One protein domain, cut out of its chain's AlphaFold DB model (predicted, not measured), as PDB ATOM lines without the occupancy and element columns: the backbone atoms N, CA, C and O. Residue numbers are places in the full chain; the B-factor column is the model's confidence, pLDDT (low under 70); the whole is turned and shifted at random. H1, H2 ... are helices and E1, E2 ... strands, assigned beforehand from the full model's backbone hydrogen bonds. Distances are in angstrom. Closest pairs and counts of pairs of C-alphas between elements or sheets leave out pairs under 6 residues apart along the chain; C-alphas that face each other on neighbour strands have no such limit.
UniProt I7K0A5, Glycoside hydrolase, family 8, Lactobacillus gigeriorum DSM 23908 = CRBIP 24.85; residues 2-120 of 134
ATOM      1  N   ARG A   2     203.521 245.192 192.768       77.69
ATOM      2  CA  ARG A   2     203.906 243.790 193.055       77.69
ATOM      3  C   ARG A   2     205.283 243.602 193.722       77.69
ATOM      4  O   ARG A   2     205.387 242.836 194.667       77.69
ATOM      5  N   GLN A   3     206.318 244.340 193.309       79.62
ATOM      6  CA  GLN A   3     207.640 244.242 193.953       79.62
ATOM      7  C   GLN A   3     207.667 244.743 195.404       79.62
ATOM      8  O   GLN A   3     208.316 244.129 196.241       79.62
ATOM      9  N   ARG A   4     206.943 245.825 195.722       86.56
ATOM     10  CA  ARG A   4     206.862 246.335 197.102       86.56
ATOM     11  C   ARG A   4     206.139 245.347 198.016       86.56
ATOM     12  O   ARG A   4     206.579 245.124 199.131       86.56
ATOM     13  N   ILE A   5     205.082 244.708 197.512       90.81
ATOM     14  CA  ILE A   5     204.352 243.656 198.236       90.81
ATOM     15  C   ILE A   5     205.262 242.448 198.501       90.81
ATOM     16  O   ILE A   5     205.349 241.995 199.637       90.81
ATOM     17  N   ASN A   6     206.005 241.980 197.493       90.75
ATOM     18  CA  ASN A   6     206.952 240.874 197.665       90.75
ATOM     19  C   ASN A   6     208.055 241.200 198.685       90.75
ATOM     20  O   ASN A   6     208.449 240.332 199.458       90.75
ATOM     21  N   TRP A   7     208.525 242.450 198.718       93.81
ATOM     22  CA  TRP A   7     209.508 242.916 199.697       93.81
ATOM     23  C   TRP A   7     208.975 242.868 201.136       93.81
ATOM     24  O   TRP A   7     209.656 242.362 202.024       93.81
ATOM     25  N   TYR A   8     207.737 243.317 201.369       95.50
ATOM     26  CA  TYR A   8     207.114 243.220 202.693       95.50
ATOM     27  C   TYR A   8     206.886 241.769 203.132       95.50
ATOM     28  O   TYR A   8     207.122 241.449 204.293       95.50
ATOM     29  N   ILE A   9     206.491 240.882 202.211       95.12
ATOM     30  CA  ILE A   9     206.348 239.444 202.500       95.12
ATOM     31  C   ILE A   9     207.700 238.842 202.900       95.12
ATOM     32  O   ILE A   9     207.779 238.119 203.890       95.12
ATOM     33  N   PHE A  10     208.773 239.175 202.178       95.31
ATOM     34  CA  PHE A  10     210.118 238.692 202.489       95.31
ATOM     35  C   PHE A  10     210.587 239.133 203.884       95.31
ATOM     36  O   PHE A  10     211.057 238.306 204.664       95.31
ATOM     37  N   ILE A  11     210.383 240.406 204.240       96.44
ATOM     38  CA  ILE A  11     210.687 240.913 205.588       96.44
ATOM     39  C   ILE A  11     209.835 240.206 206.648       96.44
ATOM     40  O   ILE A  11     210.360 239.819 207.690       96.44
ATOM     41  N   GLY A  12     208.545 239.992 206.376       97.38
ATOM     42  CA  GLY A  12     207.652 239.268 207.282       97.38
ATOM     43  C   GLY A  12     208.142 237.848 207.578       97.38
ATOM     44  O   GLY A  12     208.129 237.430 208.733       97.38
ATOM     45  N   ILE A  13     208.651 237.138 206.564       96.69
ATOM     46  CA  ILE A  13     209.236 235.799 206.730       96.69
ATOM     47  C   ILE A  13     210.498 235.853 207.595       96.69
ATOM     48  O   ILE A  13     210.647 235.023 208.487       96.69
ATOM     49  N   ILE A  14     211.386 236.830 207.373       96.88
ATOM     50  CA  ILE A  14     212.597 236.981 208.194       96.88
ATOM     51  C   ILE A  14     212.227 237.233 209.656       96.88
ATOM     52  O   ILE A  14     212.771 236.567 210.529       96.88
ATOM     53  N   ILE A  15     211.285 238.142 209.925       97.25
ATOM     54  CA  ILE A  15     210.838 238.448 211.292       97.25
ATOM     55  C   ILE A  15     210.201 237.220 211.948       97.25
ATOM     56  O   ILE A  15     210.489 236.919 213.104       97.25
ATOM     57  N   ALA A  16     209.358 236.486 211.220       96.56
ATOM     58  CA  ALA A  16     208.756 235.262 211.738       96.56
ATOM     59  C   ALA A  16     209.825 234.210 212.068       96.56
ATOM     60  O   ALA A  16     209.788 233.595 213.131       96.56
ATOM     61  N   PHE A  17     210.816 234.036 211.190       96.38
ATOM     62  CA  PHE A  17     211.902 233.086 211.398       96.38
ATOM     63  C   PHE A  17     212.791 233.469 212.590       96.38
ATOM     64  O   PHE A  17     213.086 232.621 213.433       96.38
ATOM     65  N   THR A  18     213.181 234.743 212.714       95.88
ATOM     66  CA  THR A  18     213.982 235.214 213.853       95.88
ATOM     67  C   THR A  18     213.214 235.122 215.168       95.88
ATOM     68  O   THR A  18     213.806 234.725 216.171       95.88
ATOM     69  N   ALA A  19     211.905 235.399 215.171       95.06
ATOM     70  CA  ALA A  19     211.055 235.235 216.348       95.06
ATOM     71  C   ALA A  19     211.011 233.775 216.826       95.06
ATOM     72  O   ALA A  19     211.179 233.516 218.016       95.06
ATOM     73  N   VAL A  20     210.860 232.814 215.906       93.44
ATOM     74  CA  VAL A  20     210.885 231.380 216.246       93.44
ATOM     75  C   VAL A  20     212.239 230.973 216.832       93.44
ATOM     76  O   VAL A  20     212.279 230.320 217.874       93.44
ATOM     77  N   LEU A  21     213.351 231.382 216.211       91.44
ATOM     78  CA  LEU A  21     214.690 231.077 216.732       91.44
ATOM     79  C   LEU A  21     214.926 231.678 218.123       91.44
ATOM     80  O   LEU A  21     215.547 231.036 218.972       91.44
ATOM     81  N   TRP A  22     214.429 232.891 218.362       90.88
ATOM     82  CA  TRP A  22     214.559 233.569 219.647       90.88
ATOM     83  C   TRP A  22     213.793 232.845 220.762       90.88
ATOM     84  O   TRP A  22     214.363 232.603 221.826       90.88
ATOM     85  N   LEU A  23     212.555 232.410 220.495       86.69
ATOM     86  CA  LEU A  23     211.756 231.633 221.451       86.69
ATOM     87  C   LEU A  23     212.438 230.311 221.834       86.69
ATOM     88  O   LEU A  23     212.519 229.973 223.010       86.69
ATOM     89  N   VAL A  24     212.990 229.585 220.856       86.31
ATOM     90  CA  VAL A  24     213.693 228.313 221.109       86.31
ATOM     91  C   VAL A  24     214.976 228.518 221.921       86.31
ATOM     92  O   VAL A  24     215.351 227.660 222.719       86.31
ATOM     93  N   ARG A  25     215.671 229.643 221.723       83.94
ATOM     94  CA  ARG A  25     216.929 229.945 222.418       83.94
ATOM     95  C   ARG A  25     216.721 230.141 223.922       83.94
ATOM     96  O   ARG A  25     217.513 229.602 224.688       83.94
ATOM     97  N   ILE A  26     215.685 230.886 224.317       74.88
ATOM     98  CA  ILE A  26     215.424 231.226 225.727       74.88
ATOM     99  C   ILE A  26     215.097 229.971 226.541       74.88
ATOM    100  O   ILE A  26     215.717 229.730 227.572       74.88
ATOM    101  N   ASP A  27     214.199 229.123 226.039       71.75
ATOM    102  CA  ASP A  27     213.754 227.935 226.775       71.75
ATOM    103  C   ASP A  27     214.834 226.854 226.909       71.75
ATOM    104  O   ASP A  27     214.838 226.083 227.872       71.75
ATOM    105  N   ASN A  28     215.726 226.745 225.923       74.81
ATOM    106  CA  ASN A  28     216.702 225.661 225.894       74.81
ATOM    107  C   ASN A  28     217.850 225.878 226.879       74.81
ATOM    108  O   ASN A  28     218.321 224.909 227.469       74.81
ATOM    109  N   GLU A  29     218.321 227.112 227.057       78.56
ATOM    110  CA  GLU A  29     219.534 227.359 227.841       78.56
ATOM    111  C   GLU A  29     219.321 227.064 229.332       78.56
ATOM    112  O   GLU A  29     220.129 226.360 229.943       78.56
ATOM    113  N   GLU A  30     218.189 227.496 229.894       81.12
ATOM    114  CA  GLU A  30     217.842 227.216 231.292       81.12
ATOM    115  C   GLU A  30     217.629 225.718 231.535       81.12
ATOM    116  O   GLU A  30     218.252 225.145 232.431       81.12
ATOM    117  N   LYS A  31     216.837 225.046 230.687       83.88
ATOM    118  CA  LYS A  31     216.546 223.608 230.833       83.88
ATOM    119  C   LYS A  31     217.793 222.737 230.705       83.88
ATOM    120  O   LYS A  31     217.962 221.784 231.470       83.88
ATOM    121  N   ILE A  32     218.678 223.050 229.755       85.94
ATOM    122  CA  ILE A  32     219.950 222.331 229.590       85.94
ATOM    123  C   ILE A  32     220.797 222.494 230.851       85.94
ATOM    124  O   ILE A  32     221.342 221.515 231.363       85.94
ATOM    125  N   ARG A  33     220.877 223.717 231.378       86.62
ATOM    126  CA  ARG A  33     221.660 224.022 232.573       86.62
ATOM    127  C   ARG A  33     221.111 223.328 233.818       86.62
ATOM    128  O   ARG A  33     221.886 222.740 234.568       86.62
ATOM    129  N   GLU A  34     219.799 223.349 234.028       87.94
ATOM    130  CA  GLU A  34     219.153 222.637 235.136       87.94
ATOM    131  C   GLU A  34     219.384 221.131 235.063       87.94
ATOM    132  O   GLU A  34     219.739 220.510 236.068       87.94
ATOM    133  N   THR A  35     219.232 220.549 233.871       90.62
ATOM    134  CA  THR A  35     219.457 219.116 233.654       90.62
ATOM    135  C   THR A  35     220.910 218.759 233.952       90.62
ATOM    136  O   THR A  35     221.170 217.822 234.704       90.62
ATOM    137  N   LEU A  36     221.863 219.558 233.457       91.44
ATOM    138  CA  LEU A  36     223.290 219.353 233.695       91.44
ATOM    139  C   LEU A  36     223.646 219.436 235.186       91.44
ATOM    140  O   LEU A  36     224.352 218.566 235.695       91.44
ATOM    141  N   VAL A  37     223.150 220.454 235.899       91.62
ATOM    142  CA  VAL A  37     223.396 220.613 237.344       91.62
ATOM    143  C   VAL A  37     222.761 219.470 238.133       91.62
ATOM    144  O   VAL A  37     223.378 218.965 239.073       91.62
ATOM    145  N   THR A  38     221.558 219.041 237.748       91.62
ATOM    146  CA  THR A  38     220.837 217.931 238.385       91.62
ATOM    147  C   THR A  38     221.569 216.608 238.190       91.62
ATOM    148  O   THR A  38     221.805 215.887 239.162       91.62
ATOM    149  N   ASP A  39     221.988 216.308 236.961       92.75
ATOM    150  CA  ASP A  39     222.762 215.108 236.646       92.75
ATOM    151  C   ASP A  39     224.111 215.122 237.362       92.75
ATOM    152  O   ASP A  39     224.503 214.132 237.984       92.75
ATOM    153  N   TRP A  40     224.805 216.261 237.356       93.31
ATOM    154  CA  TRP A  40     226.060 216.405 238.080       93.31
ATOM    155  C   TRP A  40     225.875 216.148 239.583       93.31
ATOM    156  O   TRP A  40     226.599 215.336 240.165       93.31
ATOM    157  N   HIS A  41     224.849 216.743 240.201       91.25
ATOM    158  CA  HIS A  41     224.515 216.486 241.603       91.25
ATOM    159  C   HIS A  41     224.247 215.003 241.867       91.25
ATOM    160  O   HIS A  41     224.757 214.449 242.836       91.25
ATOM    161  N   LYS A  42     223.479 214.351 240.992       91.44
ATOM    162  CA  LYS A  42     223.106 212.940 241.125       91.44
ATOM    163  C   LYS A  42     224.310 211.999 241.086       91.44
ATOM    164  O   LYS A  42     224.322 211.004 241.807       91.44
ATOM    165  N   TYR A  43     225.295 212.270 240.229       91.44
ATOM    166  CA  TYR A  43     226.417 211.351 240.019       91.44
ATOM    167  C   TYR A  43     227.640 211.646 240.887       91.44
ATOM    168  O   TYR A  43     228.379 210.713 241.213       91.44
ATOM    169  N   TYR A  44     227.861 212.909 241.255       92.69
ATOM    170  CA  TYR A  44     229.096 213.332 241.914       92.69
ATOM    171  C   TYR A  44     228.887 213.815 243.347       92.69
ATOM    172  O   TYR A  44     229.807 213.667 244.150       92.69
ATOM    173  N   VAL A  45     227.716 214.348 243.712       92.81
ATOM    174  CA  VAL A  45     227.491 214.884 245.063       92.81
ATOM    175  C   VAL A  45     226.905 213.817 245.974       92.81
ATOM    176  O   VAL A  45     225.773 213.371 245.806       92.81
ATOM    177  N   MET A  46     227.665 213.461 247.004       92.12
ATOM    178  CA  MET A  46     227.208 212.593 248.080       92.12
ATOM    179  C   MET A  46     226.712 213.456 249.238       92.12
ATOM    180  O   MET A  46     227.387 214.398 249.654       92.12
ATOM    181  N   ARG A  47     225.519 213.149 249.752       90.88
ATOM    182  CA  ARG A  47     224.910 213.850 250.890       90.88
ATOM    183  C   ARG A  47     224.895 212.929 252.101       90.88
ATOM    184  O   ARG A  47     224.379 211.819 252.022       90.88
ATOM    185  N   GLU A  48     225.401 213.423 253.222       86.94
ATOM    186  CA  GLU A  48     225.418 212.707 254.495       86.94
ATOM    187  C   GLU A  48     224.960 213.633 255.613       86.94
ATOM    188  O   GLU A  48     225.680 214.551 255.999       86.94
ATOM    189  N   HIS A  49     223.767 213.384 256.157       85.12
ATOM    190  CA  HIS A  49     223.169 214.225 257.196       85.12
ATOM    191  C   HIS A  49     223.261 215.724 256.846       85.12
ATOM    192  O   HIS A  49     222.549 216.211 255.966       85.12
ATOM    193  N   ASN A  50     224.152 216.445 257.531       89.50
ATOM    194  CA  ASN A  50     224.326 217.889 257.440       89.50
ATOM    195  C   ASN A  50     225.555 218.321 256.612       89.50
ATOM    196  O   ASN A  50     225.913 219.502 256.615       89.50
ATOM    197  N   LEU A  51     226.185 217.367 255.922       93.19
ATOM    198  CA  LEU A  51     227.382 217.518 255.102       93.19
ATOM    199  C   LEU A  51     227.108 217.045 253.671       93.19
ATOM    200  O   LEU A  51     226.242 216.201 253.415       93.19
ATOM    201  N   ALA A  52     227.859 217.591 252.724       94.50
ATOM    202  CA  ALA A  52     227.887 217.108 251.353       94.50
ATOM    203  C   ALA A  52     229.311 217.177 250.806       94.50
ATOM    204  O   ALA A  52     230.075 218.074 251.163       94.50
ATOM    205  N   TYR A  53     229.666 216.251 249.924       94.69
ATOM    206  CA  TYR A  53     230.981 216.237 249.299       94.69
ATOM    207  C   TYR A  53     230.943 215.740 247.862       94.69
ATOM    208  O   TYR A  53     230.046 214.993 247.465       94.69
ATOM    209  N   VAL A  54     231.948 216.141 247.089       94.62
ATOM    210  CA  VAL A  54     232.101 215.744 245.689       94.62
ATOM    211  C   VAL A  54     232.980 214.500 245.585       94.62
ATOM    212  O   VAL A  54     234.169 214.513 245.907       94.62
ATOM    213  N   ASN A  55     232.397 213.402 245.115       92.94
ATOM    214  CA  ASN A  55     233.105 212.158 244.849       92.94
ATOM    215  C   ASN A  55     233.840 212.240 243.503       92.94
ATOM    216  O   ASN A  55     233.229 212.169 242.438       92.94
ATOM    217  N   ALA A  56     235.168 212.313 243.556       89.25
ATOM    218  CA  ALA A  56     236.046 212.336 242.388       89.25
ATOM    219  C   ALA A  56     236.237 210.951 241.736       89.25
ATOM    220  O   ALA A  56     236.809 210.837 240.654       89.25
ATOM    221  N   THR A  57     235.784 209.871 242.381       86.12
ATOM    222  CA  THR A  57     235.819 208.512 241.824       86.12
ATOM    223  C   THR A  57     234.458 207.831 241.960       86.12
ATOM    224  O   THR A  57     234.324 206.863 242.724       86.12
ATOM    225  N   PRO A  58     233.431 208.312 241.232       70.50
ATOM    226  CA  PRO A  58     232.127 207.664 241.224       70.50
ATOM    227  C   PRO A  58     232.280 206.200 240.784       70.50
ATOM    228  O   PRO A  58     233.092 205.884 239.915       70.50
ATOM    229  N   LYS A  59     231.499 205.296 241.393       69.62
ATOM    230  CA  LYS A  59     231.464 203.842 241.112       69.62
ATOM    231  C   LYS A  59     232.642 202.999 241.631       69.62
ATOM    232  O   LYS A  59     232.687 201.802 241.354       69.62
ATOM    233  N   LYS A  60     233.586 203.562 242.394       73.31
ATOM    234  CA  LYS A  60     234.633 202.774 243.076       73.31
ATOM    235  C   LYS A  60     234.243 202.472 244.525       73.31
ATOM    236  O   LYS A  60     233.612 203.292 245.181       73.31
ATOM    237  N   LYS A  61     234.689 201.315 245.034       68.56
ATOM    238  CA  LYS A  61     234.499 200.875 246.436       68.56
ATOM    239  C   LYS A  61     235.077 201.861 247.463       68.56
ATOM    240  O   LYS A  61     234.615 201.933 248.593       68.56
ATOM    241  N   TYR A  62     236.096 202.617 247.059       73.31
ATOM    242  CA  TYR A  62     236.678 203.700 247.841       73.31
ATOM    243  C   TYR A  62     236.308 205.021 247.194       73.31
ATOM    244  O   TYR A  62     236.634 205.244 246.023       73.31
ATOM    245  N   GLN A  63     235.648 205.884 247.953       83.06
ATOM    246  CA  GLN A  63     235.311 207.220 247.493       83.06
ATOM    247  C   GLN A  63     236.495 208.137 247.780       83.06
ATOM    248  O   GLN A  63     237.030 208.154 248.891       83.06
ATOM    249  N   LYS A  64     236.929 208.878 246.763       89.62
ATOM    250  CA  LYS A  64     237.944 209.916 246.922       89.62
ATOM    251  C   LYS A  64     237.266 211.265 246.825       89.62
ATOM    252  O   LYS A  64     236.528 211.506 245.873       89.62
ATOM    253  N   VAL A  65     237.564 212.129 247.778       92.69
ATOM    254  CA  VAL A  65     237.208 213.545 247.713       92.69
ATOM    255  C   VAL A  65     238.492 214.319 247.479       92.69
ATOM    256  O   VAL A  65     239.530 213.973 248.042       92.69
ATOM    257  N   LEU A  66     238.439 215.298 246.583       95.00
ATOM    258  CA  LEU A  66     239.549 216.199 246.296       95.00
ATOM    259  C   LEU A  66     239.109 217.616 246.636       95.00
ATOM    260  O   LEU A  66     237.976 217.984 246.328       95.00
ATOM    261  N   SER A  67     240.009 218.406 247.219       95.25
ATOM    262  CA  SER A  67     239.748 219.825 247.515       95.25
ATOM    263  C   SER A  67     239.293 220.607 246.273       95.25
ATOM    264  O   SER A  67     238.355 221.392 246.354       95.25
ATOM    265  N   GLU A  68     239.880 220.319 245.109       95.62
ATOM    266  CA  GLU A  68     239.493 220.894 243.815       95.62
ATOM    267  C   GLU A  68     238.044 220.547 243.443       95.62
ATOM    268  O   GLU A  68     237.231 221.430 243.188       95.62
ATOM    269  N   GLY A  69     237.692 219.257 243.479       95.38
ATOM    270  CA  GLY A  69     236.330 218.806 243.187       95.38
ATOM    271  C   GLY A  69     235.308 219.398 244.158       95.38
ATOM    272  O   GLY A  69     234.215 219.776 243.744       95.38
ATOM    273  N   GLN A  70     235.679 219.527 245.435       96.81
ATOM    274  CA  GLN A  70     234.852 220.185 246.442       96.81
ATOM    275  C   GLN A  70     234.640 221.671 246.117       96.81
ATOM    276  O   GLN A  70     233.509 222.152 246.197       96.81
ATOM    277  N   GLY A  71     235.700 222.372 245.699       96.56
ATOM    278  CA  GLY A  71     235.646 223.758 245.234       96.56
ATOM    279  C   GLY A  71     234.698 223.938 244.047       96.56
ATOM    280  O   GLY A  71     233.807 224.782 244.116       96.56
ATOM    281  N   TYR A  72     234.789 223.081 243.022       96.12
ATOM    282  CA  TYR A  72     233.845 223.111 241.895       96.12
ATOM    283  C   TYR A  72     232.404 222.858 242.331       96.12
ATOM    284  O   TYR A  72     231.482 223.485 241.818       96.12
ATOM    285  N   GLY A  73     232.180 221.974 243.307       96.19
ATOM    286  CA  GLY A  73     230.839 221.768 243.846       96.19
ATOM    287  C   GLY A  73     230.266 223.015 244.511       96.19
ATOM    288  O   GLY A  73     229.093 223.331 244.312       96.19
ATOM    289  N   MET A  74     231.091 223.735 245.273       96.88
ATOM    290  CA  MET A  74     230.702 225.005 245.884       96.88
ATOM    291  C   MET A  74     230.425 226.079 244.826       96.88
ATOM    292  O   MET A  74     229.427 226.789 244.936       96.88
ATOM    293  N   GLU A  75     231.253 226.166 243.786       96.44
ATOM    294  CA  GLU A  75     231.066 227.103 242.675       96.44
ATOM    295  C   GLU A  75     229.765 226.828 241.908       96.44
ATOM    296  O   GLU A  75     228.941 227.727 241.753       96.44
ATOM    297  N   ILE A  76     229.521 225.573 241.510       94.88
ATOM    298  CA  ILE A  76     228.285 225.164 240.825       94.88
ATOM    299  C   ILE A  76     227.061 225.473 241.696       94.88
ATOM    300  O   ILE A  76     226.060 225.980 241.189       94.88
ATOM    301  N   ALA A  77     227.132 225.195 243.003       94.62
ATOM    302  CA  ALA A  77     226.045 225.493 243.931       94.62
ATOM    303  C   ALA A  77     225.781 227.002 244.053       94.62
ATOM    304  O   ALA A  77     224.620 227.403 244.072       94.62
ATOM    305  N   ALA A  78     226.830 227.828 244.096       94.69
ATOM    306  CA  ALA A  78     226.715 229.282 244.189       94.69
ATOM    307  C   ALA A  78     226.217 229.922 242.884       94.69
ATOM    308  O   ALA A  78     225.460 230.888 242.917       94.69
ATOM    309  N   MET A  79     226.621 229.380 241.733       92.25
ATOM    310  CA  MET A  79     226.215 229.900 240.430       92.25
ATOM    311  C   MET A  79     224.812 229.448 240.025       92.25
ATOM    312  O   MET A  79     224.241 230.020 239.099       92.25
ATOM    313  N   ASN A  80     224.243 228.408 240.639       89.56
ATOM    314  CA  ASN A  80     222.913 227.918 240.286       89.56
ATOM    315  C   ASN A  80     221.811 228.912 240.717       89.56
ATOM    316  O   ASN A  80     221.537 228.991 241.911       89.56
ATOM    317  N   PRO A  81     221.125 229.623 239.794       84.38
ATOM    318  CA  PRO A  81     220.094 230.596 240.139       84.38
ATOM    319  C   PRO A  81     218.874 229.924 240.779       84.38
ATOM    320  O   PRO A  81     218.199 230.544 241.591       84.38
ATOM    321  N   ASN A  82     218.651 228.638 240.484       84.75
ATOM    322  CA  ASN A  82     217.585 227.822 241.073       84.75
ATOM    323  C   ASN A  82     218.106 226.934 242.224       84.75
ATOM    324  O   ASN A  82     217.437 225.996 242.654       84.75
ATOM    325  N   GLY A  83     219.340 227.171 242.687       81.94
ATOM    326  CA  GLY A  83     219.983 226.418 243.758       81.94
ATOM    327  C   GLY A  83     219.645 226.956 245.146       81.94
ATOM    328  O   GLY A  83     219.482 228.154 245.344       81.94
ATOM    329  N   ASP A  84     219.585 226.062 246.132       85.06
ATOM    330  CA  ASP A  84     219.409 226.439 247.536       85.06
ATOM    331  C   ASP A  84     220.767 226.649 248.228       85.06
ATOM    332  O   ASP A  84     221.667 225.802 248.131       85.06
ATOM    333  N   LYS A  85     220.875 227.730 249.012       92.94
ATOM    334  CA  LYS A  85     222.018 228.030 249.882       92.94
ATOM    335  C   LYS A  85     222.361 226.857 250.801       92.94
ATOM    336  O   LYS A  85     223.540 226.616 251.050       92.94
ATOM    337  N   ALA A  86     221.379 226.073 251.256       93.19
ATOM    338  CA  ALA A  86     221.666 224.915 252.103       93.19
ATOM    339  C   ALA A  86     222.565 223.876 251.408       93.19
ATOM    340  O   ALA A  86     223.317 223.166 252.075       93.19
ATOM    341  N   THR A  87     222.522 223.787 250.074       93.25
ATOM    342  CA  THR A  87     223.418 222.912 249.307       93.25
ATOM    343  C   THR A  87     224.859 223.402 249.403       93.25
ATOM    344  O   THR A  87     225.751 222.612 249.718       93.25
ATOM    345  N   PHE A  88     225.075 224.705 249.207       95.69
ATOM    346  CA  PHE A  88     226.380 225.333 249.397       95.69
ATOM    347  C   PHE A  88     226.876 225.154 250.836       95.69
ATOM    348  O   PHE A  88     227.998 224.706 251.045       95.69
ATOM    349  N   ASP A  89     226.025 225.411 251.832       96.88
ATOM    350  CA  ASP A  89     226.399 225.323 253.246       96.88
ATOM    351  C   ASP A  89     226.839 223.906 253.640       96.88
ATOM    352  O   ASP A  89     227.790 223.738 254.402       96.88
ATOM    353  N   ARG A  90     226.190 222.865 253.105       96.56
ATOM    354  CA  ARG A  90     226.588 221.466 253.347       96.56
ATOM    355  C   ARG A  90     227.947 221.134 252.728       96.56
ATOM    356  O   ARG A  90     228.736 220.440 253.367       96.56
ATOM    357  N   LEU A  91     228.220 221.628 251.518       96.75
ATOM    358  CA  LEU A  91     229.524 221.480 250.859       96.75
ATOM    359  C   LEU A  91     230.616 222.250 251.612       96.75
ATOM    360  O   LEU A  91     231.719 221.739 251.816       96.75
ATOM    361  N   TYR A  92     230.294 223.453 252.080       97.00
ATOM    362  CA  TYR A  92     231.215 224.298 252.823       97.00
ATOM    363  C   TYR A  92     231.551 223.726 254.203       97.00
ATOM    364  O   TYR A  92     232.708 223.731 254.608       97.00
ATOM    365  N   ARG A  93     230.579 223.145 254.912       96.62
ATOM    366  CA  ARG A  93     230.853 222.451 256.180       96.62
ATOM    367  C   ARG A  93     231.810 221.277 256.001       96.62
ATOM    368  O   ARG A  93     232.754 221.159 256.765       96.62
ATOM    369  N   TYR A  94     231.639 220.473 254.947       95.94
ATOM    370  CA  TYR A  94     232.592 219.397 254.660       95.94
ATOM    371  C   TYR A  94     234.003 219.936 254.394       95.94
ATOM    372  O   TYR A  94     234.984 219.335 254.821       95.94
ATOM    373  N   TYR A  95     234.115 221.077 253.709       96.06
ATOM    374  CA  TYR A  95     235.391 221.760 253.521       96.06
ATOM    375  C   TYR A  95     236.021 222.170 254.862       96.06
ATOM    376  O   TYR A  95     237.194 221.873 255.086       96.06
ATOM    377  N   LEU A  96     235.248 222.786 255.766       95.44
ATOM    378  CA  LEU A  96     235.718 223.195 257.097       95.44
ATOM    379  C   LEU A  96     236.197 222.000 257.934       95.44
ATOM    380  O   LEU A  96     237.273 222.069 258.525       95.44
ATOM    381  N   ASP A  97     235.450 220.897 257.917       94.31
ATOM    382  CA  ASP A  97     235.764 219.673 258.670       94.31
ATOM    383  C   ASP A  97     237.039 218.966 258.173       94.31
ATOM    384  O   ASP A  97     237.595 218.113 258.862       94.31
ATOM    385  N   ASN A  98     237.506 219.304 256.968       94.06
ATOM    386  CA  ASN A  98     238.656 218.676 256.316       94.06
ATOM    387  C   ASN A  98     239.801 219.667 256.046       94.06
ATOM    388  O   ASN A  98     240.610 219.448 255.137       94.06
ATOM    389  N   ARG A  99     239.871 220.756 256.820       93.25
ATOM    390  CA  ARG A  99     240.996 221.695 256.793       93.25
ATOM    391  C   ARG A  99     242.276 221.088 257.345       93.25
ATOM    392  O   ARG A  99     242.264 220.281 258.271       93.25
ATOM    393  N   GLU A 100     243.394 221.509 256.769       90.25
ATOM    394  CA  GLU A 100     244.711 221.247 257.332       90.25
ATOM    395  C   GLU A 100     244.884 222.049 258.627       90.25
ATOM    396  O   GLU A 100     244.487 223.211 258.725       90.25
ATOM    397  N   MET A 101     245.462 221.418 259.650       86.62
ATOM    398  CA  MET A 101     245.621 222.044 260.960       86.62
ATOM    399  C   MET A 101     246.477 223.314 260.851       86.62
ATOM    400  O   MET A 101     247.582 223.279 260.316       86.62
ATOM    401  N   GLY A 102     245.966 224.431 261.377       90.00
ATOM    402  CA  GLY A 102     246.655 225.724 261.318       90.00
ATOM    403  C   GLY A 102     246.618 226.404 259.945       90.00
ATOM    404  O   GLY A 102     247.370 227.349 259.726       90.00
ATOM    405  N   SER A 103     245.762 225.940 259.029       91.81
ATOM    406  CA  SER A 103     245.594 226.503 257.691       91.81
ATOM    407  C   SER A 103     244.121 226.740 257.365       91.81
ATOM    408  O   SER A 103     243.221 226.063 257.862       91.81
ATOM    409  N   GLU A 104     243.875 227.691 256.468       92.94
ATOM    410  CA  GLU A 104     242.557 227.902 255.872       92.94
ATOM    411  C   GLU A 104     242.271 226.916 254.733       92.94
ATOM    412  O   GLU A 104     241.141 226.861 254.255       92.94
ATOM    413  N   LEU A 105     243.270 226.138 254.297       93.62
ATOM    414  CA  LEU A 105     243.175 225.214 253.170       93.62
ATOM    415  C   LEU A 105     242.585 223.863 253.582       93.62
ATOM    416  O   LEU A 105     242.903 223.311 254.631       93.62
ATOM    417  N   MET A 106     241.762 223.298 252.701       94.25
ATOM    418  CA  MET A 106     241.299 221.915 252.797       94.25
ATOM    419  C   MET A 106     242.400 220.961 252.342       94.25
ATOM    420  O   MET A 106     243.030 221.207 251.311       94.25
ATOM    421  N   SER A 107     242.590 219.842 253.051       92.75
ATOM    422  CA  SER A 107     243.540 218.816 252.615       92.75
ATOM    423  C   SER A 107     243.222 218.380 251.190       92.75
ATOM    424  O   SER A 107     242.062 218.166 250.825       92.75
ATOM    425  N   TRP A 108     244.258 218.222 250.369       93.38
ATOM    426  CA  TRP A 108     244.053 218.057 248.932       93.38
ATOM    427  C   TRP A 108     243.261 216.791 248.556       93.38
ATOM    428  O   TRP A 108     242.619 216.776 247.504       93.38
ATOM    429  N   ARG A 109     243.283 215.748 249.406       92.06
ATOM    430  CA  ARG A 109     242.623 214.456 249.173       92.06
ATOM    431  C   ARG A 109     242.151 213.771 250.459       92.06
ATOM    432  O   ARG A 109     242.948 213.532 251.361       92.06
ATOM    433  N   GLN A 110     240.908 213.298 250.461       91.38
ATOM    434  CA  GLN A 110     240.322 212.433 251.491       91.38
ATOM    435  C   GLN A 110     239.938 211.082 250.883       91.38
ATOM    436  O   GLN A 110     239.524 211.002 249.722       91.38
ATOM    437  N   ILE A 111     240.064 210.008 251.665       87.19
ATOM    438  CA  ILE A 111     239.650 208.664 251.253       87.19
ATOM    439  C   ILE A 111     238.578 208.173 252.221       87.19
ATOM    440  O   ILE A 111     238.848 207.924 253.393       87.19
ATOM    441  N   LYS A 112     237.365 207.981 251.705       77.19
ATOM    442  CA  LYS A 112     236.278 207.325 252.424       77.19
ATOM    443  C   LYS A 112     236.200 205.852 252.047       77.19
ATOM    444  O   LYS A 112     236.188 205.492 250.864       77.19
ATOM    445  N   ARG A 113     236.137 204.997 253.068       69.00
ATOM    446  CA  ARG A 113     235.803 203.579 252.922       69.00
ATOM    447  C   ARG A 113     234.321 203.404 253.211       69.00
ATOM    448  O   ARG A 113     233.815 203.957 254.180       69.00
ATOM    449  N   ASP A 114     233.648 202.629 252.375       56.78
ATOM    450  CA  ASP A 114     232.263 202.241 252.622       56.78
ATOM    451  C   ASP A 114     232.147 201.555 254.000       56.78
ATOM    452  O   ASP A 114     232.902 200.624 254.292       56.78
ATOM    453  N   GLY A 115     231.276 202.074 254.873       55.16
ATOM    454  CA  GLY A 115     231.048 201.557 256.231       55.16
ATOM    455  C   GLY A 115     232.030 201.984 257.337       55.16
ATOM    456  O   GLY A 115     231.924 201.470 258.449       55.16
ATOM    457  N   SER A 116     232.972 202.905 257.098       44.66
ATOM    458  CA  SER A 116     233.872 203.426 258.145       44.66
ATOM    459  C   SER A 116     234.121 204.927 257.964       44.66
ATOM    460  O   SER A 116     234.154 205.421 256.838       44.66
ATOM    461  N   GLY A 117     234.240 205.658 259.079       53.94
ATOM    462  CA  GLY A 117     234.395 207.117 259.121       53.94
ATOM    463  C   GLY A 117     235.548 207.659 258.264       53.94
ATOM    464  O   GLY A 117     236.398 206.918 257.773       53.94
ATOM    465  N   ILE A 118     235.560 208.980 258.055       50.53
ATOM    466  CA  ILE A 118     236.558 209.680 257.229       50.53
ATOM    467  C   ILE A 118     237.970 209.376 257.758       50.53
ATOM    468  O   ILE A 118     238.341 209.842 258.830       50.53
ATOM    469  N   MET A 119     238.778 208.625 257.000       47.00
ATOM    470  CA  MET A 119     240.227 208.580 257.209       47.00
ATOM    471  C   MET A 119     240.859 209.688 256.367       47.00
ATOM    472  O   MET A 119     241.121 209.526 255.170       47.00
ATOM    473  N   THR A 120     241.109 210.831 256.999       46.78
ATOM    474  CA  THR A 120     241.944 211.884 256.421       46.78
ATOM    475  C   THR A 120     243.384 211.390 256.425       46.78
ATOM    476  O   THR A 120     244.033 211.329 257.467       46.78
TER     477      THR A 120
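This is residues 2 to 120 of the 134 residues of the protein "Glycoside hydrolase, family 8" of Lactobacillus gigeriorum DSM 23908 = CRBIP 24.85 (UniProt I7K0A5). A three-stranded sheet, E3, E4 and E5, forms one side of a small head, and one very long helix, H1, makes the length, its residues 2 to 29 sticking out like a handle. In the head, the strand hairpin E1 and E2 packs through E2 on the helical hairpin H2 and H3. The printed part has 119 residues, in the order H1 E1 E2 E3 H2 H3 E4 E5, of mixed class; both sheets, E3 - E4 - E5 and E1 - E2, are antiparallel. It is extended, with a radius of gyration of the C-alphas of 23.4 A and spans of 82 by 30 by 22 A.

E3 is residues 62 to 66, 12.9 A; E4 109 to 113, 13.4 A; E5 116 to 119, 8.2 A, ending at C-alpha 119 (240.227, 208.580, 257.209). E1 is residues 45 to 48, 9.9 A, and E2 51 to 54, 10.7 A. H2, 67 to 79, and H3, 85 to 97, each measure 18.3 A. H1, residues 2 to 44, runs 62.8 A from C-alpha 2 (203.906, 243.790, 193.055).

Between E3 and E4, N 112 and O 63 are 2.8 A apart; in the hairpin E4 and E5, N 116 and O 113 are 3.2 A apart. H2 only grazes this sheet, with residues 67 to 72. H2 and H3 touch, closest at the C-alphas of Ala 77 and Phe 88, 5.5 A, at a shallow tilt of 19 degrees, opposite ways. The closest C-alphas of E2 and H3, Leu 51 and Arg 90, are 4.4 A apart. In the hairpin E1 and E2, N 46 and O 53 are 2.9 A apart. H1 and H2 are close but not clearly touching, closest at the C-alphas of Val 37 and Ile 76, 7.5 A. Every O i to N i+4 pair is within hydrogen-bond range in H2 and H3, and 35 of 39 in H1.

The C-alphas of Arg 2 and Met 101, the two farthest apart, are 82.6 A from each other. The printed part has no cut; the link H3 to E4 is long. Residues 59, 61 and 113 to 120 have pLDDT under 70.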